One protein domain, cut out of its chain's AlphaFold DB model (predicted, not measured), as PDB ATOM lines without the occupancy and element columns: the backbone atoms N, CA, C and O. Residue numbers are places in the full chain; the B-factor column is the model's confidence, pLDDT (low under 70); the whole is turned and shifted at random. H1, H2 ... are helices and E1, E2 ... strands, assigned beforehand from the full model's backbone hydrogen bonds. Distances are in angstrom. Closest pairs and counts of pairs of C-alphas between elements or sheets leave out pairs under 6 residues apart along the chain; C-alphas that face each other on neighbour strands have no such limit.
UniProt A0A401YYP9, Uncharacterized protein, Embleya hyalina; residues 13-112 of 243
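AT A GLANCE: This is residues 13 to 112 of the 243 residues of an uncharacterized protein of Embleya hyalina (UniProt A0A401YYP9). With little regular structure, this is a small two-stranded hairpin, E1 and E2, set among long loops, with one helix, H1, at one end of the longest axis and the loop around Pro 78 at the other. The printed part has 100 residues, of which 24 are in named elements, in the order E1, E2, H1: a mixed class with one antiparallel sheet. It is compact, with a radius of gyration of the C-alphas of 14.1 A and spans of 42 by 31 by 24 A.

HOW THE PARTS SIT: E1, residues 46 to 48, and E2, residues 55 to 59, form a hairpin, antiparallel at 139 degrees between directions. C-alphas 46 and 57 face each other at 4.2 A; N 47 and O 56 are within hydrogen-bond range at 3.0 A. Residues 28 to 29 pair with 91 to 92, parallel. H1, residues 97 to 112, is apart from E1; its every O i to N i+4 pair is within hydrogen-bond range.

IN THESE COORDINATES: E1 begins at C-alpha 46 (29.476, 26.036, 10.387). E2 is 13.0 A long and H1 22.3 A, ending at C-alpha 112 (29.876, 3.540, 18.353).

THE WHOLE: The printed part has no cut. The link from E2 to H1 is long, 37 residues. Residues 13 to 22 and 108 to 112 have pLDDT under 70.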
ATOM      1  N   PRO A  13      38.962  34.848   7.306       63.12
ATOM      2  CA  PRO A  13      38.411  35.641   8.399       63.12
ATOM      3  C   PRO A  13      37.106  35.012   8.907       63.12
ATOM      4  O   PRO A  13      36.210  34.711   8.119       63.12
ATOM      5  N   THR A  14      36.981  34.851  10.225       57.59
ATOM      6  CA  THR A  14      35.848  34.173  10.883       57.59
ATOM      7  C   THR A  14      34.503  34.863  10.637       57.59
ATOM      8  O   THR A  14      33.461  34.215  10.618       57.59
ATOM      9  N   LYS A  15      34.504  36.185  10.422       56.59
ATOM     10  CA  LYS A  15      33.309  36.971  10.091       56.59
ATOM     11  C   LYS A  15      33.664  38.036   9.065       56.59
ATOM     12  O   LYS A  15      34.575  38.829   9.281       56.59
ATOM     13  N   THR A  16      32.932  38.083   7.955       53.53
ATOM     14  CA  THR A  16      33.085  39.142   6.949       53.53
ATOM     15  C   THR A  16      31.792  39.944   6.856       53.53
ATOM     16  O   THR A  16      30.740  39.405   6.517       53.53
ATOM     17  N   ARG A  17      31.857  41.252   7.130       51.44
ATOM     18  CA  ARG A  17      30.759  42.194   6.867       51.44
ATOM     19  C   ARG A  17      30.783  42.553   5.384       51.44
ATOM     20  O   ARG A  17      31.327  43.583   5.006       51.44
ATOM     21  N   SER A  18      30.264  41.688   4.519       53.62
ATOM     22  CA  SER A  18      30.182  42.009   3.090       53.62
ATOM     23  C   SER A  18      28.769  42.466   2.722       53.62
ATOM     24  O   SER A  18      27.811  41.741   2.964       53.62
ATOM     25  N   LYS A  19      28.646  43.648   2.098       53.59
ATOM     26  CA  LYS A  19      27.426  44.147   1.423       53.59
ATOM     27  C   LYS A  19      27.119  43.380   0.115       53.59
ATOM     28  O   LYS A  19      26.433  43.900  -0.757       53.59
ATOM     29  N   ARG A  20      27.707  42.197  -0.099       59.38
ATOM     30  CA  ARG A  20      27.625  41.499  -1.388       59.38
ATOM     31  C   ARG A  20      26.311  40.741  -1.513       59.38
ATOM     32  O   ARG A  20      25.853  40.121  -0.557       59.38
ATOM     33  N   GLN A  21      25.762  40.776  -2.722       66.50
ATOM     34  CA  GLN A  21      24.533  40.092  -3.096       66.50
ATOM     35  C   GLN A  21      24.639  38.582  -2.791       66.50
ATOM     36  O   GLN A  21      25.696  37.981  -3.040       66.50
ATOM     37  N   PRO A  22      23.583  37.968  -2.226       68.56
ATOM     38  CA  PRO A  22      23.521  36.526  -2.031       68.56
ATOM     39  C   PRO A  22      23.699  35.782  -3.358       68.56
ATOM     40  O   PRO A  22      23.400  36.320  -4.423       68.56
ATOM     41  N   SER A  23      24.170  34.536  -3.296       81.62
ATOM     42  CA  SER A  23      24.200  33.661  -4.474       81.62
ATOM     43  C   SER A  23      22.809  33.568  -5.116       81.62
ATOM     44  O   SER A  23      21.809  33.497  -4.403       81.62
ATOM     45  N   THR A  24      22.747  33.513  -6.449       85.00
ATOM     46  CA  THR A  24      21.507  33.273  -7.213       85.00
ATOM     47  C   THR A  24      21.006  31.832  -7.098       85.00
ATOM     48  O   THR A  24      19.921  31.508  -7.573       85.00
ATOM     49  N   ARG A  25      21.788  30.945  -6.473       89.88
ATOM     50  CA  ARG A  25      21.436  29.539  -6.273       89.88
ATOM     51  C   ARG A  25      20.284  29.376  -5.277       89.88
ATOM     52  O   ARG A  25      20.148  30.187  -4.356       89.88
ATOM     53  N   PRO A  26      19.510  28.281  -5.391       92.00
ATOM     54  CA  PRO A  26      18.452  27.984  -4.439       92.00
ATOM     55  C   PRO A  26      19.012  27.851  -3.022       92.00
ATOM     56  O   PRO A  26      20.109  27.308  -2.801       92.00
ATOM     57  N   ALA A  27      18.233  28.353  -2.064       94.19
ATOM     58  CA  ALA A  27      18.572  28.273  -0.657       94.19
ATOM     59  C   ALA A  27      18.695  26.804  -0.225       94.19
ATOM     60  O   ALA A  27      17.919  25.949  -0.646       94.19
ATOM     61  N   LEU A  28      19.719  26.508   0.571       94.94
ATOM     62  CA  LEU A  28      20.000  25.160   1.048       94.94
ATOM     63  C   LEU A  28      19.308  24.946   2.394       94.94
ATOM     64  O   LEU A  28      19.656  25.609   3.372       94.94
ATOM     65  N   ALA A  29      18.346  24.026   2.438       96.38
ATOM     66  CA  ALA A  29      17.774  23.553   3.690       96.38
ATOM     67  C   ALA A  29      18.838  22.803   4.491       96.38
ATOM     68  O   ALA A  29      19.532  21.931   3.975       96.38
ATOM     69  N   VAL A  30      19.009  23.178   5.750       94.06
ATOM     70  CA  VAL A  30      20.066  22.611   6.587       94.06
ATOM     71  C   VAL A  30      19.686  21.208   7.079       94.06
ATOM     72  O   VAL A  30      20.567  20.371   7.271       94.06
ATOM     73  N   SER A  31      18.390  20.892   7.173       93.50
ATOM     74  CA  SER A  31      17.874  19.551   7.481       93.50
ATOM     75  C   SER A  31      18.314  18.451   6.512       93.50
ATOM     76  O   SER A  31      18.390  17.288   6.930       93.50
ATOM     77  N   THR A  32      18.595  18.807   5.251       94.31
ATOM     78  CA  THR A  32      18.989  17.867   4.192       94.31
ATOM     79  C   THR A  32      20.457  17.466   4.290       94.31
ATOM     80  O   THR A  32      20.885  16.542   3.605       94.31
ATOM     81  N   LEU A  33      21.248  18.172   5.101       92.56
ATOM     82  CA  LEU A  33      22.646  17.838   5.338       92.56
ATOM     83  C   LEU A  33      22.769  16.717   6.370       92.56
ATOM     84  O   LEU A  33      21.958  16.580   7.290       92.56
ATOM     85  N   HIS A  34      23.830  15.923   6.229       91.38
ATOM     86  CA  HIS A  34      24.184  14.935   7.237       91.38
ATOM     87  C   HIS A  34      24.521  15.642   8.566       91.38
ATOM     88  O   HIS A  34      25.206  16.667   8.530       91.38
ATOM     89  N   PRO A  35      24.113  15.122   9.742       89.81
ATOM     90  CA  PRO A  35      24.360  15.791  11.023       89.81
ATOM     91  C   PRO A  35      25.836  16.107  11.294       89.81
ATOM     92  O   PRO A  35      26.128  17.129  11.897       89.81
ATOM     93  N   THR A  36      26.766  15.272  10.812       90.81
ATOM     94  CA  THR A  36      28.220  15.497  10.952       90.81
ATOM     95  C   THR A  36      28.798  16.519   9.972       90.81
ATOM     96  O   THR A  36      29.934  16.946  10.141       90.81
ATOM     97  N   ALA A  37      28.036  16.917   8.953       93.62
ATOM     98  CA  ALA A  37      28.405  17.947   7.985       93.62
ATOM     99  C   ALA A  37      27.943  19.349   8.427       93.62
ATOM    100  O   ALA A  37      27.953  20.290   7.633       93.62
ATOM    101  N   LEU A  38      27.495  19.484   9.674       94.38
ATOM    102  CA  LEU A  38      26.856  20.671  10.213       94.38
ATOM    103  C   LEU A  38      27.203  20.821  11.696       94.38
ATOM    104  O   LEU A  38      27.083  19.868  12.457       94.38
ATOM    105  N   ASP A  39      27.561  22.031  12.104       94.75
ATOM    106  CA  ASP A  39      27.669  22.449  13.497       94.75
ATOM    107  C   ASP A  39      26.729  23.638  13.713       94.75
ATOM    108  O   ASP A  39      26.891  24.682  13.079       94.75
ATOM    109  N   LEU A  40      25.711  23.467  14.561       93.12
ATOM    110  CA  LEU A  40      24.789  24.538  14.964       93.12
ATOM    111  C   LEU A  40      25.020  24.981  16.415       93.12
ATOM    112  O   LEU A  40      24.153  25.630  17.007       93.12
ATOM    113  N   SER A  41      26.166  24.633  17.005       90.94
ATOM    114  CA  SER A  41      26.526  25.087  18.346       90.94
ATOM    115  C   SER A  41      26.574  26.620  18.381       90.94
ATOM    116  O   SER A  41      27.198  27.223  17.501       90.94
ATOM    117  N   PRO A  42      25.965  27.272  19.390       89.00
ATOM    118  CA  PRO A  42      25.917  28.728  19.458       89.00
ATOM    119  C   PRO A  42      27.307  29.374  19.347       89.00
ATOM    120  O   PRO A  42      28.212  29.073  20.126       89.00
ATOM    121  N   GLY A  43      27.479  30.269  18.373       87.69
ATOM    122  CA  GLY A  43      28.735  30.973  18.096       87.69
ATOM    123  C   GLY A  43      29.768  30.183  17.284       87.69
ATOM    124  O   GLY A  43      30.829  30.728  16.970       87.69
ATOM    125  N   LYS A  44      29.473  28.927  16.936       90.50
ATOM    126  CA  LYS A  44      30.300  28.051  16.096       90.50
ATOM    127  C   LYS A  44      29.487  27.497  14.929       90.50
ATOM    128  O   LYS A  44      29.711  26.372  14.496       90.50
ATOM    129  N   GLU A  45      28.574  28.287  14.382       93.62
ATOM    130  CA  GLU A  45      27.715  27.839  13.297       93.62
ATOM    131  C   GLU A  45      28.526  27.654  12.004       93.62
ATOM    132  O   GLU A  45      28.987  28.620  11.391       93.62
ATOM    133  N   HIS A  46      28.718  26.404  11.583       95.12
ATOM    134  CA  HIS A  46      29.476  26.036  10.387       95.12
ATOM    135  C   HIS A  46      28.782  24.886   9.663       95.12
ATOM    136  O   HIS A  46      28.105  24.067  10.271       95.12
ATOM    137  N   LEU A  47      28.992  24.776   8.354       95.00
ATOM    138  CA  LEU A  47      28.615  23.574   7.616       95.00
ATOM    139  C   LEU A  47      29.649  23.227   6.555       95.00
ATOM    140  O   LEU A  47      30.398  24.085   6.083       95.00
ATOM    141  N   VAL A  48      29.673  21.964   6.161       95.06
ATOM    142  CA  VAL A  48      30.462  21.479   5.034       95.06
ATOM    143  C   VAL A  48      29.743  21.870   3.750       95.06
ATOM    144  O   VAL A  48      28.630  21.419   3.482       95.06
ATOM    145  N   CYS A  49      30.364  22.733   2.945       93.31
ATOM    146  CA  CYS A  49      29.782  23.150   1.674       93.31
ATOM    147  C   CYS A  49      29.616  21.934   0.735       93.31
ATOM    148  O   CYS A  49      30.619  21.280   0.447       93.31
ATOM    149  N   PRO A  50      28.414  21.662   0.185       93.06
ATOM    150  CA  PRO A  50      28.198  20.526  -0.718       93.06
ATOM    151  C   PRO A  50      29.007  20.585  -2.020       93.06
ATOM    152  O   PRO A  50      29.268  19.553  -2.622       93.06
ATOM    153  N   ASP A  51      29.393  21.786  -2.464       92.50
ATOM    154  CA  ASP A  51      30.088  21.981  -3.740       92.50
ATOM    155  C   ASP A  51      31.620  21.811  -3.629       92.50
ATOM    156  O   ASP A  51      32.270  21.488  -4.617       92.50
ATOM    157  N   CYS A  52      32.221  22.048  -2.454       89.88
ATOM    158  CA  CYS A  52      33.686  22.006  -2.278       89.88
ATOM    159  C   CYS A  52      34.165  21.246  -1.033       89.88
ATOM    160  O   CYS A  52      35.342  21.315  -0.689       89.88
ATOM    161  N   ALA A  53      33.257  20.590  -0.309       91.38
ATOM    162  CA  ALA A  53      33.523  19.824   0.909       91.38
ATOM    163  C   ALA A  53      34.270  20.586   2.027       91.38
ATOM    164  O   ALA A  53      34.770  19.978   2.972       91.38
ATOM    165  N   THR A  54      34.333  21.920   1.967       89.81
ATOM    166  CA  THR A  54      35.044  22.706   2.976       89.81
ATOM    167  C   THR A  54      34.112  23.163   4.092       89.81
ATOM    168  O   THR A  54      33.036  23.710   3.829       89.81
ATOM    169  N   TRP A  55      34.571  23.032   5.339       92.81
ATOM    170  CA  TRP A  55      33.941  23.654   6.503       92.81
ATOM    171  C   TRP A  55      33.887  25.174   6.343       92.81
ATOM    172  O   TRP A  55      34.905  25.859   6.212       92.81
ATOM    173  N   THR A  56      32.667  25.694   6.306       92.19
ATOM    174  CA  THR A  56      32.380  27.084   5.975       92.19
ATOM    175  C   THR A  56      31.505  27.698   7.063       92.19
ATOM    176  O   THR A  56      30.444  27.144   7.357       92.19
ATOM    177  N   PRO A  57      31.913  28.839   7.650       93.69
ATOM    178  CA  PRO A  57      31.100  29.531   8.637       93.69
ATOM    179  C   PRO A  57      29.763  29.980   8.056       93.69
ATOM    180  O   PRO A  57      29.677  30.435   6.906       93.69
ATOM    181  N   ILE A  58      28.735  29.897   8.889       92.94
ATOM    182  CA  ILE A  58      27.424  30.472   8.639       92.94
ATOM    183  C   ILE A  58      27.409  31.855   9.281       92.94
ATOM    184  O   ILE A  58      27.681  32.022  10.468       92.94
ATOM    185  N   THR A  59      27.077  32.873   8.498       89.81
ATOM    186  CA  THR A  59      26.877  34.231   9.009       89.81
ATOM    187  C   THR A  59      25.422  34.642   8.837       89.81
ATOM    188  O   THR A  59      24.681  34.029   8.071       89.81
ATOM    189  N   GLY A  60      24.985  35.667   9.572       87.94
ATOM    190  CA  GLY A  60      23.592  36.125   9.522       87.94
ATOM    191  C   GLY A  60      22.591  35.131  10.119       87.94
ATOM    192  O   GLY A  60      21.429  35.158   9.740       87.94
ATOM    193  N   VAL A  61      23.015  34.270  11.054       87.75
ATOM    194  CA  VAL A  61      22.167  33.254  11.717       87.75
ATOM    195  C   VAL A  61      20.891  33.857  12.324       87.75
ATOM    196  O   VAL A  61      19.834  33.246  12.263       87.75
ATOM    197  N   ARG A  62      20.971  35.085  12.859       85.50
ATOM    198  CA  ARG A  62      19.831  35.832  13.429       85.50
ATOM    199  C   ARG A  62      19.040  36.660  12.405       85.50
ATOM    200  O   ARG A  62      18.137  37.390  12.789       85.50
ATOM    201  N   SER A  63      19.419  36.624  11.130       87.88
ATOM    202  CA  SER A  63      18.786  37.394  10.058       87.88
ATOM    203  C   SER A  63      18.621  36.536   8.803       87.88
ATOM    204  O   SER A  63      17.751  35.675   8.759       87.88
ATOM    205  N   THR A  64      19.444  36.748   7.775       89.62
ATOM    206  CA  THR A  64      19.459  35.926   6.559       89.62
ATOM    207  C   THR A  64      20.698  35.032   6.568       89.62
ATOM    208  O   THR A  64      21.781  35.493   6.176       89.62
ATOM    209  N   PRO A  65      20.570  33.766   7.002       92.38
ATOM    210  CA  PRO A  65      21.709  32.876   7.114       92.38
ATOM    211  C   PRO A  65      22.271  32.552   5.730       92.38
ATOM    212  O   PRO A  65      21.539  32.241   4.787       92.38
ATOM    213  N   HIS A  66      23.589  32.651   5.596       92.19
ATOM    214  CA  HIS A  66      24.299  32.311   4.368       92.19
ATOM    215  C   HIS A  66      25.736  31.883   4.656       92.19
ATOM    216  O   HIS A  66      26.312  32.207   5.698       92.19
ATOM    217  N   LEU A  67      26.323  31.163   3.702       92.06
ATOM    218  CA  LEU A  67      27.728  30.779   3.750       92.06
ATOM    219  C   LEU A  67      28.639  31.984   3.542       92.06
ATOM    220  O   LEU A  67      28.464  32.737   2.586       92.06
ATOM    221  N   VAL A  68      29.660  32.124   4.382       89.56
ATOM    222  CA  VAL A  68      30.728  33.108   4.169       89.56
ATOM    223  C   VAL A  68      31.449  32.823   2.835       89.56
ATOM    224  O   VAL A  68      31.543  31.658   2.415       89.56
ATOM    225  N   PRO A  69      31.965  33.856   2.135       88.50
ATOM    226  CA  PRO A  69      32.754  33.639   0.938       88.50
ATOM    227  C   PRO A  69      33.911  32.660   1.163       88.50
ATOM    228  O   PRO A  69      34.755  32.875   2.029       88.50
ATOM    229  N   HIS A  70      33.972  31.605   0.351       88.00
ATOM    230  CA  HIS A  70      35.030  30.602   0.422       88.00
ATOM    231  C   HIS A  70      35.546  30.183  -0.961       88.00
ATOM    232  O   HIS A  70      34.892  30.400  -1.989       88.00
ATOM    233  N   HIS A  71      36.742  29.596  -0.952       88.38
ATOM    234  CA  HIS A  71      37.442  29.027  -2.104       88.38
ATOM    235  C   HIS A  71      37.375  27.498  -2.063       88.38
ATOM    236  O   HIS A  71      37.012  26.931  -1.026       88.38
ATOM    237  N   ILE A  72      37.686  26.866  -3.193       87.75
ATOM    238  CA  ILE A  72      37.701  25.405  -3.345       87.75
ATOM    239  C   ILE A  72      38.968  24.830  -2.706       87.75
ATOM    240  O   ILE A  72      38.925  23.783  -2.068       87.75
ATOM    241  N   GLU A  73      40.088  25.536  -2.843       83.19
ATOM    242  CA  GLU A  73      41.379  25.070  -2.366       83.19
ATOM    243  C   GLU A  73      41.550  25.284  -0.847       83.19
ATOM    244  O   GLU A  73      41.088  26.297  -0.289       83.19
ATOM    245  N   PRO A  74      42.246  24.357  -0.160       78.56
ATOM    246  CA  PRO A  74      42.727  24.570   1.199       78.56
ATOM    247  C   PRO A  74      43.623  25.810   1.310       78.56
ATOM    248  O   PRO A  74      44.299  26.215   0.364       78.56
ATOM    249  N   ALA A  75      43.663  26.413   2.500       75.38
ATOM    250  CA  ALA A  75      44.640  27.461   2.783       75.38
ATOM    251  C   ALA A  75      46.068  26.894   2.658       75.38
ATOM    252  O   ALA A  75      46.324  25.770   3.081       75.38
ATOM    253  N   GLY A  76      46.991  27.667   2.084       76.25
ATOM    254  CA  GLY A  76      48.370  27.238   1.832       76.25
ATOM    255  C   GLY A  76      48.620  26.608   0.456       76.25
ATOM    256  O   GLY A  76      49.780  26.449   0.085       76.25
ATOM    257  N   THR A  77      47.585  26.295  -0.332       81.50
ATOM    258  CA  THR A  77      47.777  25.781  -1.698       81.50
ATOM    259  C   THR A  77      48.403  26.859  -2.603       81.50
ATOM    260  O   THR A  77      47.900  27.990  -2.615       81.50
ATOM    261  N   PRO A  78      49.489  26.543  -3.344       78.06
ATOM    262  CA  PRO A  78      50.104  27.469  -4.292       78.06
ATOM    263  C   PRO A  78      49.228  27.646  -5.539       78.06
ATOM    264  O   PRO A  78      48.723  26.673  -6.098       78.06
ATOM    265  N   GLY A  79      49.079  28.891  -5.991       76.69
ATOM    266  CA  GLY A  79      48.267  29.269  -7.149       76.69
ATOM    267  C   GLY A  79      47.102  30.202  -6.787       76.69
ATOM    268  O   GLY A  79      46.751  30.356  -5.614       76.69
ATOM    269  N   PRO A  80      46.489  30.871  -7.783       76.94
ATOM    270  CA  PRO A  80      45.361  31.761  -7.536       76.94
ATOM    271  C   PRO A  80      44.154  30.957  -7.015       76.94
ATOM    272  O   PRO A  80      43.701  30.042  -7.706       76.94
ATOM    273  N   PRO A  81      43.604  31.288  -5.829       80.00
ATOM    274  CA  PRO A  81      42.514  30.519  -5.243       80.00
ATOM    275  C   PRO A  81      41.232  30.682  -6.066       80.00
ATOM    276  O   PRO A  81      40.800  31.804  -6.360       80.00
ATOM    277  N   ARG A  82      40.586  29.568  -6.422       86.75
ATOM    278  CA  ARG A  82      39.330  29.567  -7.174       86.75
ATOM    279  C   ARG A  82      38.158  29.678  -6.215       86.75
ATOM    280  O   ARG A  82      38.014  28.929  -5.248       86.75
ATOM    281  N   ARG A  83      37.276  30.641  -6.479       88.12
ATOM    282  CA  ARG A  83      36.076  30.844  -5.661       88.12
ATOM    283  C   ARG A  83      35.115  29.673  -5.856       88.12
ATOM    284  O   ARG A  83      34.820  29.294  -6.985       88.12
ATOM    285  N   CYS A  84      34.597  29.135  -4.756       90.94
ATOM    286  CA  CYS A  84      33.607  28.069  -4.819       90.94
ATOM    287  C   CYS A  84      32.282  28.594  -5.392       90.94
ATOM    288  O   CYS A  84      31.828  29.681  -5.032       90.94
ATOM    289  N   ILE A  85      31.613  27.794  -6.221       91.12
ATOM    290  CA  ILE A  85      30.271  28.091  -6.752       91.12
ATOM    291  C   ILE A  85      29.181  28.152  -5.662       91.12
ATOM    292  O   ILE A  85      28.126  28.748  -5.872       91.12
ATOM    293  N   GLY A  86      29.426  27.550  -4.493       90.38
ATOM    294  CA  GLY A  86      28.555  27.576  -3.308       90.38
ATOM    295  C   GLY A  86      28.798  28.764  -2.367       90.38
ATOM    296  O   GLY A  86      28.191  28.865  -1.302       90.38
ATOM    297  N   THR A  87      29.697  29.678  -2.729       90.31
ATOM    298  CA  THR A  87      29.988  30.913  -1.988       90.31
ATOM    299  C   THR A  87      28.731  31.778  -1.799       90.31
ATOM    300  O   THR A  87      27.915  31.887  -2.714       90.31
ATOM    301  N   ASN A  88      28.549  32.419  -0.637       91.38
ATOM    302  CA  ASN A  88      27.368  33.252  -0.338       91.38
ATOM    303  C   ASN A  88      26.011  32.558  -0.549       91.38
ATOM    304  O   ASN A  88      24.998  33.231  -0.761       91.38
ATOM    305  N   ARG A  89      25.962  31.220  -0.528       93.50
ATOM    306  CA  ARG A  89      24.704  30.489  -0.692       93.50
ATOM    307  C   ARG A  89      23.808  30.723   0.518       93.50
ATOM    308  O   ARG A  89      24.255  30.566   1.655       93.50
ATOM    309  N   ARG A  90      22.553  31.106   0.261       94.62
ATOM    310  CA  ARG A  90      21.527  31.264   1.299       94.62
ATOM    311  C   ARG A  90      21.218  29.916   1.929       94.62
ATOM    312  O   ARG A  90      21.192  28.899   1.238       94.62
ATOM    313  N   LEU A  91      20.952  29.936   3.223       94.56
ATOM    314  CA  LEU A  91      20.572  28.764   3.991       94.56
ATOM    315  C   LEU A  91      19.144  28.930   4.508       94.56
ATOM    316  O   LEU A  91      18.674  30.049   4.711       94.56
ATOM    317  N   ILE A  92      18.472  27.808   4.733       96.12
ATOM    318  CA  ILE A  92      17.219  27.736   5.481       96.12
ATOM    319  C   ILE A  92      17.530  26.926   6.737       96.12
ATOM    320  O   ILE A  92      17.815  25.733   6.652       96.12
ATOM    321  N   LEU A  93      17.529  27.589   7.895       93.62
ATOM    322  CA  LEU A  93      17.713  26.948   9.199       93.62
ATOM    323  C   LEU A  93      16.375  26.354   9.659       93.62
ATOM    324  O   LEU A  93      15.687  26.912  10.506       93.62
ATOM    325  N   ASP A  94      15.989  25.239   9.047       94.62
ATOM    326  CA  ASP A  94      14.718  24.528   9.249       94.62
ATOM    327  C   ASP A  94      14.764  23.467  10.367       94.62
ATOM    328  O   ASP A  94      13.790  22.753  10.618       94.62
ATOM    329  N   ILE A  95      15.891  23.368  11.075       94.06
ATOM    330  CA  ILE A  95      16.056  22.523  12.258       94.06
ATOM    331  C   ILE A  95      16.522  23.357  13.445       94.06
ATOM    332  O   ILE A  95      17.350  24.256  13.315       94.06
ATOM    333  N   THR A  96      16.002  23.035  14.629       93.12
ATOM    334  CA  THR A  96      16.454  23.656  15.876       93.12
ATOM    335  C   THR A  96      17.808  23.090  16.299       93.12
ATOM    336  O   THR A  96      18.136  21.944  15.981       93.12
ATOM    337  N   VAL A  97      18.570  23.863  17.082       92.56
ATOM    338  CA  VAL A  97      19.846  23.415  17.671       92.56
ATOM    339  C   VAL A  97      19.655  22.112  18.454       92.56
ATOM    340  O   VAL A  97      20.398  21.160  18.244       92.56
ATOM    341  N   ALA A  98      18.600  22.018  19.271       93.19
ATOM    342  CA  ALA A  98      18.282  20.807  20.030       93.19
ATOM    343  C   ALA A  98      17.994  19.594  19.123       93.19
ATOM    344  O   ALA A  98      18.449  18.484  19.397       93.19
ATOM    345  N   ARG A  99      17.265  19.793  18.013       93.25
ATOM    346  CA  ARG A  99      16.971  18.721  17.047       93.25
ATOM    347  C   ARG A  99      18.229  18.268  16.313       93.25
ATOM    348  O   ARG A  99      18.396  17.071  16.098       93.25
ATOM    349  N   TRP A 100      19.100  19.199  15.932       94.12
ATOM    350  CA  TRP A 100      20.400  18.874  15.351       94.12
ATOM    351  C   TRP A 100      21.276  18.095  16.336       94.12
ATOM    352  O   TRP A 100      21.762  17.026  15.981       94.12
ATOM    353  N   GLN A 101      21.407  18.578  17.575       92.75
ATOM    354  CA  GLN A 101      22.227  17.944  18.607       92.75
ATOM    355  C   GLN A 101      21.774  16.506  18.868       92.75
ATOM    356  O   GLN A 101      22.603  15.602  18.907       92.75
ATOM    357  N   ARG A 102      20.457  16.270  18.933       92.12
ATOM    358  CA  ARG A 102      19.902  14.918  19.041       92.12
ATOM    359  C   ARG A 102      20.308  14.027  17.860       92.12
ATOM    360  O   ARG A 102      20.852  12.954  18.091       92.12
ATOM    361  N   ARG A 103      20.128  14.489  16.613       90.25
ATOM    362  CA  ARG A 103      20.535  13.729  15.409       90.25
ATOM    363  C   ARG A 103      22.040  13.450  15.378       90.25
ATOM    364  O   ARG A 103      22.461  12.398  14.906       90.25
ATOM    365  N   PHE A 104      22.851  14.394  15.853       89.56
ATOM    366  CA  PHE A 104      24.301  14.243  15.938       89.56
ATOM    367  C   PHE A 104      24.690  13.162  16.954       89.56
ATOM    368  O   PHE A 104      25.486  12.279  16.638       89.56
ATOM    369  N   THR A 105      24.090  13.184  18.149       86.56
ATOM    370  CA  THR A 105      24.321  12.167  19.183       86.56
ATOM    371  C   THR A 105      23.836  10.787  18.743       86.56
ATOM    372  O   THR A 105      24.583   9.825  18.887       86.56
ATOM    373  N   GLU A 106      22.641  10.679  18.156       82.75
ATOM    374  CA  GLU A 106      22.095   9.416  17.628       82.75
ATOM    375  C   GLU A 106      23.019   8.793  16.566       82.75
ATOM    376  O   GLU A 106      23.351   7.612  16.657       82.75
ATOM    377  N   GLY A 107      23.528   9.593  15.618       71.88
ATOM    378  CA  GLY A 107      24.502   9.117  14.629       71.88
ATOM    379  C   GLY A 107      25.842   8.690  15.248       71.88
ATOM    380  O   GLY A 107      26.468   7.734  14.789       71.88
ATOM    381  N   GLY A 108      26.271   9.354  16.327       69.56
ATOM    382  CA  GLY A 108      27.435   8.943  17.115       69.56
ATOM    383  C   GLY A 108      27.231   7.601  17.824       69.56
ATOM    384  O   GLY A 108      28.145   6.778  17.842       69.56
ATOM    385  N   VAL A 109      26.029   7.350  18.353       64.38
ATOM    386  CA  VAL A 109      25.659   6.070  18.979       64.38
ATOM    387  C   VAL A 109      25.633   4.944  17.947       64.38
ATOM    388  O   VAL A 109      26.181   3.881  18.217       64.38
ATOM    389  N   GLU A 110      25.089   5.168  16.748       61.59
ATOM    390  CA  GLU A 110      25.118   4.174  15.664       61.59
ATOM    391  C   GLU A 110      26.559   3.837  15.234       61.59
ATOM    392  O   GLU A 110      26.914   2.669  15.065       61.59
ATOM    393  N   ALA A 111      27.424   4.851  15.115       60.84
ATOM    394  CA  ALA A 111      28.838   4.654  14.801       60.84
ATOM    395  C   ALA A 111      29.592   3.917  15.922       60.84
ATOM    396  O   ALA A 111      30.423   3.060  15.626       60.84
ATOM    397  N   ALA A 112      29.289   4.208  17.191       60.66
ATOM    398  CA  ALA A 112      29.876   3.540  18.353       60.66
ATOM    399  C   ALA A 112      29.333   2.114  18.571       60.66
ATOM    400  O   ALA A 112      30.040   1.263  19.111       60.66
TER     401      ALA A 112